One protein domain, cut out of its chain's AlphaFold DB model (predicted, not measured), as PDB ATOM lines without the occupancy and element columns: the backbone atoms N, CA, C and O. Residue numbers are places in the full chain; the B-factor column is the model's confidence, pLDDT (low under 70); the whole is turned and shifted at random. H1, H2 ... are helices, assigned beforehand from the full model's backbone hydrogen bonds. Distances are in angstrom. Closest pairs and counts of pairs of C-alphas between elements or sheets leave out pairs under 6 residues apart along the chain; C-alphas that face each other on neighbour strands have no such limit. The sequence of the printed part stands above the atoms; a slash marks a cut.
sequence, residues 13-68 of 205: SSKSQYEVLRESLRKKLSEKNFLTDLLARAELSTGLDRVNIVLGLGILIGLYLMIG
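What this domain is: This is residues 13 to 68 of the 205 residues of the protein "Receptor expression-enhancing protein" of Helobdella robusta (UniProt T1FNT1). The model is an open V of helices: H3, the longest helix, and H1 are its two arms, spreading from a corner where residues 22 to 26 of H1 meet residues 50 to 51 of H3, and H2 lies across the foot of H3. Residues 55 to 68 and residues 13 to 21 stick out as the free parts of the two arms. The printed part has 56 residues with three named helices, in the order H1, H2, H3, and no named strand; its class is all helix. It is loose, with a radius of gyration of the C-alphas of 13.0 A and spans of 35 by 28 by 20 A.

Where its parts are: H3 is residues 50 to 66, 24.0 A from first to last C-alpha, and ends with C-alpha 66 at (-37.681, -28.961, -18.207). H2 is residues 34 to 46, 18.6 A long, with C-alpha 34 at (-33.203, -49.348, -35.809). H1 is residues 13 to 28, 22.8 A long, and begins with C-alpha 13 at (-59.928, -49.360, -14.353).

How they stand to each other: Residues 50 to 53 of H3 touch residues 39 to 43 of H2; the closest C-alphas are those of Glu 43 and Arg 50, 6.2 A apart. The lines of H2 and H3 are about perpendicular, at 83 degrees. H1 touches H3 with residues 22 to 26 alone, the closest C-alphas being those of Arg 26 and Val 51, 6.7 A apart. Their lines are about perpendicular, at 79 degrees. H1 and H2 are apart. In H1, H2 and H3 every O i to N i+4 pair is within hydrogen-bond range.

The domain as a whole: The two C-alphas farthest apart are those of Ser 13 and Gly 68, at 35.8 A. The body without the stretches that stand free has 33 residues and spans 24 by 19 by 10 A. The printed part has no cut, and the links H1 to H2 and H2 to H3 are tight. The mean pLDDT of the printed part is 70.5; 24 residues are under 70, among them residues 13 to 18, 32 to 36 and 65 to 68.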
ATOM      1  N   SER A  13     -59.821 -49.910 -12.996       53.50
ATOM      2  CA  SER A  13     -59.928 -49.360 -14.353       53.50
ATOM      3  C   SER A  13     -58.621 -48.713 -14.832       53.50
ATOM      4  O   SER A  13     -58.225 -48.921 -15.978       53.50
ATOM      5  N   SER A  14     -57.911 -47.967 -13.974       51.19
ATOM      6  CA  SER A  14     -56.595 -47.401 -14.321       51.19
ATOM      7  C   SER A  14     -55.517 -48.471 -14.483       51.19
ATOM      8  O   SER A  14     -54.697 -48.363 -15.394       51.19
ATOM      9  N   LYS A  15     -55.525 -49.523 -13.651       58.88
ATOM     10  CA  LYS A  15     -54.606 -50.665 -13.807       58.88
ATOM     11  C   LYS A  15     -54.852 -51.406 -15.123       58.88
ATOM     12  O   LYS A  15     -53.905 -51.682 -15.844       58.88
ATOM     13  N   SER A  16     -56.116 -51.642 -15.480       69.38
ATOM     14  CA  SER A  16     -56.503 -52.240 -16.765       69.38
ATOM     15  C   SER A  16     -56.006 -51.423 -17.967       69.38
ATOM     16  O   SER A  16     -55.406 -51.982 -18.882       69.38
ATOM     17  N   GLN A  17     -56.203 -50.102 -17.957       62.25
ATOM     18  CA  GLN A  17     -55.734 -49.228 -19.039       62.25
ATOM     19  C   GLN A  17     -54.205 -49.213 -19.160       62.25
ATOM     20  O   GLN A  17     -53.677 -49.191 -20.273       62.25
ATOM     21  N   TYR A  18     -53.498 -49.253 -18.027       65.88
ATOM     22  CA  TYR A  18     -52.040 -49.306 -17.989       65.88
ATOM     23  C   TYR A  18     -51.495 -50.594 -18.615       65.88
ATOM     24  O   TYR A  18     -50.574 -50.525 -19.428       65.88
ATOM     25  N   GLU A  19     -52.090 -51.749 -18.304       75.25
ATOM     26  CA  GLU A  19     -51.673 -53.031 -18.886       75.25
ATOM     27  C   GLU A  19     -51.939 -53.095 -20.399       75.25
ATOM     28  O   GLU A  19     -51.056 -53.476 -21.167       75.25
ATOM     29  N   VAL A  20     -53.094 -52.604 -20.864       75.38
ATOM     30  CA  VAL A  20     -53.420 -52.541 -22.305       75.38
ATOM     31  C   VAL A  20     -52.461 -51.619 -23.070       75.38
ATOM     32  O   VAL A  20     -52.026 -51.933 -24.186       75.38
ATOM     33  N   LEU A  21     -52.098 -50.476 -22.475       70.62
ATOM     34  CA  LEU A  21     -51.110 -49.559 -23.041       70.62
ATOM     35  C   LEU A  21     -49.718 -50.203 -23.078       70.62
ATOM     36  O   LEU A  21     -49.026 -50.104 -24.094       70.62
ATOM     37  N   ARG A  22     -49.322 -50.902 -22.005       72.25
ATOM     38  CA  ARG A  22     -48.062 -51.651 -21.926       72.25
ATOM     39  C   ARG A  22     -47.960 -52.718 -23.004       72.25
ATOM     40  O   ARG A  22     -46.931 -52.787 -23.671       72.25
ATOM     41  N   GLU A  23     -49.001 -53.516 -23.211       78.88
ATOM     42  CA  GLU A  23     -48.999 -54.568 -24.233       78.88
ATOM     43  C   GLU A  23     -48.929 -53.991 -25.649       78.88
ATOM     44  O   GLU A  23     -48.151 -54.461 -26.484       78.88
ATOM     45  N   SER A  24     -49.674 -52.915 -25.910       75.56
ATOM     46  CA  SER A  24     -49.656 -52.215 -27.201       75.56
ATOM     47  C   SER A  24     -48.283 -51.609 -27.506       75.56
ATOM     48  O   SER A  24     -47.785 -51.709 -28.632       75.56
ATOM     49  N   LEU A  25     -47.643 -51.016 -26.493       69.88
ATOM     50  CA  LEU A  25     -46.277 -50.511 -26.585       69.88
ATOM     51  C   LEU A  25     -45.285 -51.647 -26.795       69.88
ATOM     52  O   LEU A  25     -44.455 -51.540 -27.686       69.88
ATOM     53  N   ARG A  26     -45.395 -52.754 -26.054       72.94
ATOM     54  CA  ARG A  26     -44.525 -53.931 -26.199       72.94
ATOM     55  C   ARG A  26     -44.605 -54.519 -27.607       72.94
ATOM     56  O   ARG A  26     -43.576 -54.861 -28.180       72.94
ATOM     57  N   LYS A  27     -45.804 -54.554 -28.197       75.31
ATOM     58  CA  LYS A  27     -46.034 -54.994 -29.579       75.31
ATOM     59  C   LYS A  27     -45.361 -54.064 -30.596       75.31
ATOM     60  O   LYS A  27     -44.622 -54.548 -31.448       75.31
ATOM     61  N   LYS A  28     -45.524 -52.741 -30.471       70.75
ATOM     62  CA  LYS A  28     -44.839 -51.751 -31.332       70.75
ATOM     63  C   LYS A  28     -43.321 -51.716 -31.121       70.75
ATOM     64  O   LYS A  28     -42.571 -51.568 -32.075       70.75
ATOM     65  N   LEU A  29     -42.860 -51.909 -29.889       62.06
ATOM     66  CA  LEU A  29     -41.442 -52.038 -29.544       62.06
ATOM     67  C   LEU A  29     -40.837 -53.381 -29.972       62.06
ATOM     68  O   LEU A  29     -39.631 -53.549 -29.849       62.06
ATOM     69  N   SER A  30     -41.635 -54.350 -30.420       64.62
ATOM     70  CA  SER A  30     -41.141 -55.617 -30.978       64.62
ATOM     71  C   SER A  30     -41.020 -55.586 -32.506       64.62
ATOM     72  O   SER A  30     -40.507 -56.526 -33.113       64.62
ATOM     73  N   GLU A  31     -41.465 -54.495 -33.130       72.06
ATOM     74  CA  GLU A  31     -41.405 -54.283 -34.570       72.06
ATOM     75  C   GLU A  31     -39.961 -53.951 -34.982       72.06
ATOM     76  O   GLU A  31     -39.384 -52.973 -34.504       72.06
ATOM     77  N   LYS A  32     -39.357 -54.788 -35.840       52.09
ATOM     78  CA  LYS A  32     -37.942 -54.693 -36.241       52.09
ATOM     79  C   LYS A  32     -37.625 -53.351 -36.918       52.09
ATOM     80  O   LYS A  32     -37.804 -53.197 -38.118       52.09
ATOM     81  N   ASN A  33     -37.082 -52.419 -36.146       63.22
ATOM     82  CA  ASN A  33     -36.544 -51.130 -36.575       63.22
ATOM     83  C   ASN A  33     -35.168 -50.853 -35.934       63.22
ATOM     84  O   ASN A  33     -34.743 -51.533 -34.999       63.22
ATOM     85  N   PHE A  34     -34.479 -49.804 -36.385       67.31
ATOM     86  CA  PHE A  34     -33.203 -49.348 -35.809       67.31
ATOM     87  C   PHE A  34     -33.283 -49.087 -34.289       67.31
ATOM     88  O   PHE A  34     -32.360 -49.405 -33.541       67.31
ATOM     89  N   LEU A  35     -34.433 -48.595 -33.808       63.72
ATOM     90  CA  LEU A  35     -34.697 -48.395 -32.380       63.72
ATOM     91  C   LEU A  35     -34.672 -49.714 -31.598       63.72
ATOM     92  O   LEU A  35     -34.099 -49.754 -30.521       63.72
ATOM     93  N   THR A  36     -35.217 -50.809 -32.132       66.12
ATOM     94  CA  THR A  36     -35.187 -52.121 -31.457       66.12
ATOM     95  C   THR A  36     -33.785 -52.687 -31.286       66.12
ATOM     96  O   THR A  36     -33.546 -53.348 -30.283       66.12
ATOM     97  N   ASP A  37     -32.869 -52.434 -32.224       73.25
ATOM     98  CA  ASP A  37     -31.476 -52.885 -32.105       73.25
ATOM     99  C   ASP A  37     -30.728 -52.079 -31.028       73.25
ATOM    100  O   ASP A  37     -30.017 -52.634 -30.189       73.25
ATOM    101  N   LEU A  38     -30.993 -50.770 -30.965       73.00
ATOM    102  CA  LEU A  38     -30.485 -49.892 -29.911       73.00
ATOM    103  C   LEU A  38     -31.079 -50.240 -28.532       73.00
ATOM    104  O   LEU A  38     -30.353 -50.286 -27.540       73.00
ATOM    105  N   LEU A  39     -32.380 -50.540 -28.469       69.31
ATOM    106  CA  LEU A  39     -33.057 -50.989 -27.252       69.31
ATOM    107  C   LEU A  39     -32.577 -52.375 -26.808       69.31
ATOM    108  O   LEU A  39     -32.452 -52.593 -25.610       69.31
ATOM    109  N   ALA A  40     -32.278 -53.292 -27.732       69.38
ATOM    110  CA  ALA A  40     -31.727 -54.608 -27.406       69.38
ATOM    111  C   ALA A  40     -30.307 -54.499 -26.825       69.38
ATOM    112  O   ALA A  40     -29.975 -55.183 -25.857       69.38
ATOM    113  N   ARG A  41     -29.478 -53.585 -27.351       71.81
ATOM    114  CA  ARG A  41     -28.169 -53.262 -26.758       71.81
ATOM    115  C   ARG A  41     -28.299 -52.615 -25.376       71.81
ATOM    116  O   ARG A  41     -27.503 -52.914 -24.489       71.81
ATOM    117  N   ALA A  42     -29.301 -51.760 -25.175       65.19
ATOM    118  CA  ALA A  42     -29.576 -51.142 -23.878       65.19
ATOM    119  C   ALA A  42     -30.131 -52.146 -22.847       65.19
ATOM    120  O   ALA A  42     -29.747 -52.096 -21.679       65.19
ATOM    121  N   GLU A  43     -30.976 -53.088 -23.274       71.88
ATOM    122  CA  GLU A  43     -31.521 -54.190 -22.466       71.88
ATOM    123  C   GLU A  43     -30.405 -55.117 -21.964       71.88
ATOM    124  O   GLU A  43     -30.364 -55.437 -20.779       71.88
ATOM    125  N   LEU A  44     -29.443 -55.466 -22.825       71.12
ATOM    126  CA  LEU A  44     -28.294 -56.300 -22.452       71.12
ATOM    127  C   LEU A  44     -27.369 -55.642 -21.418       71.12
ATOM    128  O   LEU A  44     -26.796 -56.333 -20.585       71.12
ATOM    129  N   SER A  45     -27.222 -54.316 -21.470       71.81
ATOM    130  CA  SER A  45     -26.339 -53.570 -20.562       71.81
ATOM    131  C   SER A  45     -26.991 -53.269 -19.205       71.81
ATOM    132  O   SER A  45     -26.305 -53.165 -18.192       71.81
ATOM    133  N   THR A  46     -28.324 -53.135 -19.165       69.56
ATOM    134  CA  THR A  46     -29.056 -52.690 -17.963       69.56
ATOM    135  C   THR A  46     -29.884 -53.782 -17.284       69.56
ATOM    136  O   THR A  46     -30.261 -53.609 -16.128       69.56
ATOM    137  N   GLY A  47     -30.180 -54.895 -17.966       69.62
ATOM    138  CA  GLY A  47     -30.993 -55.995 -17.431       69.62
ATOM    139  C   GLY A  47     -32.464 -55.636 -17.178       69.62
ATOM    140  O   GLY A  47     -33.168 -56.378 -16.495       69.62
ATOM    141  N   LEU A  48     -32.933 -54.495 -17.696       70.56
ATOM    142  CA  LEU A  48     -34.286 -53.974 -17.498       70.56
ATOM    143  C   LEU A  48     -35.149 -54.165 -18.751       70.56
ATOM    144  O   LEU A  48     -34.688 -54.025 -19.880       70.56
ATOM    145  N   ASP A  49     -36.438 -54.428 -18.528       73.31
ATOM    146  CA  ASP A  49     -37.450 -54.595 -19.577       73.31
ATOM    147  C   ASP A  49     -37.501 -53.357 -20.502       73.31
ATOM    148  O   ASP A  49     -37.555 -52.216 -20.028       73.31
ATOM    149  N   ARG A  50     -37.541 -53.567 -21.825       70.31
ATOM    150  CA  ARG A  50     -37.444 -52.515 -22.870       70.31
ATOM    151  C   ARG A  50     -38.396 -51.334 -22.665       70.31
ATOM    152  O   ARG A  50     -38.057 -50.189 -22.955       70.31
ATOM    153  N   VAL A  51     -39.592 -51.617 -22.147       69.38
ATOM    154  CA  VAL A  51     -40.620 -50.609 -21.854       69.38
ATOM    155  C   VAL A  51     -40.152 -49.648 -20.764       69.38
ATOM    156  O   VAL A  51     -40.344 -48.445 -20.902       69.38
ATOM    157  N   ASN A  52     -39.494 -50.150 -19.719       74.75
ATOM    158  CA  ASN A  52     -39.011 -49.333 -18.605       74.75
ATOM    159  C   ASN A  52     -37.819 -48.460 -19.020       74.75
ATOM    160  O   ASN A  52     -37.692 -47.344 -18.526       74.75
ATOM    161  N   ILE A  53     -36.990 -48.927 -19.962       77.81
ATOM    162  CA  ILE A  53     -35.886 -48.141 -20.534       77.81
ATOM    163  C   ILE A  53     -36.431 -46.945 -21.323       77.81
ATOM    164  O   ILE A  53     -35.978 -45.822 -21.123       77.81
ATOM    165  N   VAL A  54     -37.438 -47.156 -22.178       75.81
ATOM    166  CA  VAL A  54     -38.071 -46.063 -22.938       75.81
ATOM    167  C   VAL A  54     -38.801 -45.090 -22.020       75.81
ATOM    168  O   VAL A  54     -38.710 -43.882 -22.220       75.81
ATOM    169  N   LEU A  55     -39.485 -45.596 -20.993       75.38
ATOM    170  CA  LEU A  55     -40.154 -44.762 -19.994       75.38
ATOM    171  C   LEU A  55     -39.142 -43.915 -19.214       75.38
ATOM    172  O   LEU A  55     -39.326 -42.708 -19.085       75.38
ATOM    173  N   GLY A  56     -38.047 -44.527 -18.757       80.12
ATOM    174  CA  GLY A  56     -36.962 -43.844 -18.057       80.12
ATOM    175  C   GLY A  56     -36.284 -42.790 -18.927       80.12
ATOM    176  O   GLY A  56     -36.128 -41.655 -18.488       80.12
ATOM    177  N   LEU A  57     -35.958 -43.120 -20.181       81.50
ATOM    178  CA  LEU A  57     -35.365 -42.179 -21.132       81.50
ATOM    179  C   LEU A  57     -36.330 -41.037 -21.473       81.50
ATOM    180  O   LEU A  57     -35.908 -39.890 -21.527       81.50
ATOM    181  N   GLY A  58     -37.624 -41.319 -21.641       78.31
ATOM    182  CA  GLY A  58     -38.654 -40.303 -21.857       78.31
ATOM    183  C   GLY A  58     -38.802 -39.346 -20.673       78.31
ATOM    184  O   GLY A  58     -38.889 -38.138 -20.875       78.31
ATOM    185  N   ILE A  59     -38.753 -39.859 -19.439       79.50
ATOM    186  CA  ILE A  59     -38.754 -39.038 -18.217       79.50
ATOM    187  C   ILE A  59     -37.479 -38.194 -18.132       79.50
ATOM    188  O   ILE A  59     -37.552 -37.015 -17.808       79.50
ATOM    189  N   LEU A  60     -36.317 -38.768 -18.449       79.50
ATOM    190  CA  LEU A  60     -35.021 -38.090 -18.374       79.50
ATOM    191  C   LEU A  60     -34.894 -37.002 -19.453       79.50
ATOM    192  O   LEU A  60     -34.457 -35.896 -19.157       79.50
ATOM    193  N   ILE A  61     -35.367 -37.276 -20.673       78.69
ATOM    194  CA  ILE A  61     -35.506 -36.296 -21.760       78.69
ATOM    195  C   ILE A  61     -36.507 -35.204 -21.368       78.69
ATOM    196  O   ILE A  61     -36.226 -34.025 -21.566       78.69
ATOM    197  N   GLY A  62     -37.644 -35.574 -20.770       71.94
ATOM    198  CA  GLY A  62     -38.626 -34.626 -20.247       71.94
ATOM    199  C   GLY A  62     -38.024 -33.705 -19.186       71.94
ATOM    200  O   GLY A  62     -38.182 -32.494 -19.277       71.94
ATOM    201  N   LEU A  63     -37.266 -34.260 -18.237       76.06
ATOM    202  CA  LEU A  63     -36.589 -33.522 -17.170       76.06
ATOM    203  C   LEU A  63     -35.473 -32.617 -17.714       76.06
ATOM    204  O   LEU A  63     -35.353 -31.469 -17.298       76.06
ATOM    205  N   TYR A  64     -34.698 -33.105 -18.684       75.12
ATOM    206  CA  TYR A  64     -33.669 -32.337 -19.382       75.12
ATOM    207  C   TYR A  64     -34.265 -31.141 -20.141       75.12
ATOM    208  O   TYR A  64     -33.748 -30.029 -20.058       75.12
ATOM    209  N   LEU A  65     -35.399 -31.341 -20.818       68.62
ATOM    210  CA  LEU A  65     -36.131 -30.268 -21.496       68.62
ATOM    211  C   LEU A  65     -36.800 -29.301 -20.506       68.62
ATOM    212  O   LEU A  65     -36.966 -28.125 -20.831       68.62
ATOM    213  N   MET A  66     -37.121 -29.769 -19.294       66.25
ATOM    214  CA  MET A  66     -37.681 -28.961 -18.207       66.25
ATOM    215  C   MET A  66     -36.671 -27.971 -17.602       66.25
ATOM    216  O   MET A  66     -37.074 -26.935 -17.085       66.25
ATOM    217  N   ILE A  67     -35.371 -28.279 -17.671       69.12
ATOM    218  CA  ILE A  67     -34.280 -27.443 -17.136       69.12
ATOM    219  C   ILE A  67     -33.960 -26.247 -18.060       69.12
ATOM    220  O   ILE A  67     -33.345 -25.278 -17.618       69.12
ATOM    221  N   GLY A  68     -34.390 -26.275 -19.327       69.38
ATOM    222  CA  GLY A  68     -34.176 -25.190 -20.296       69.38
ATOM    223  C   GLY A  68     -35.451 -24.442 -20.712       69.38
ATOM    224  O   GLY A  68     -36.532 -24.633 -20.161       69.38
TER     225      GLY A  68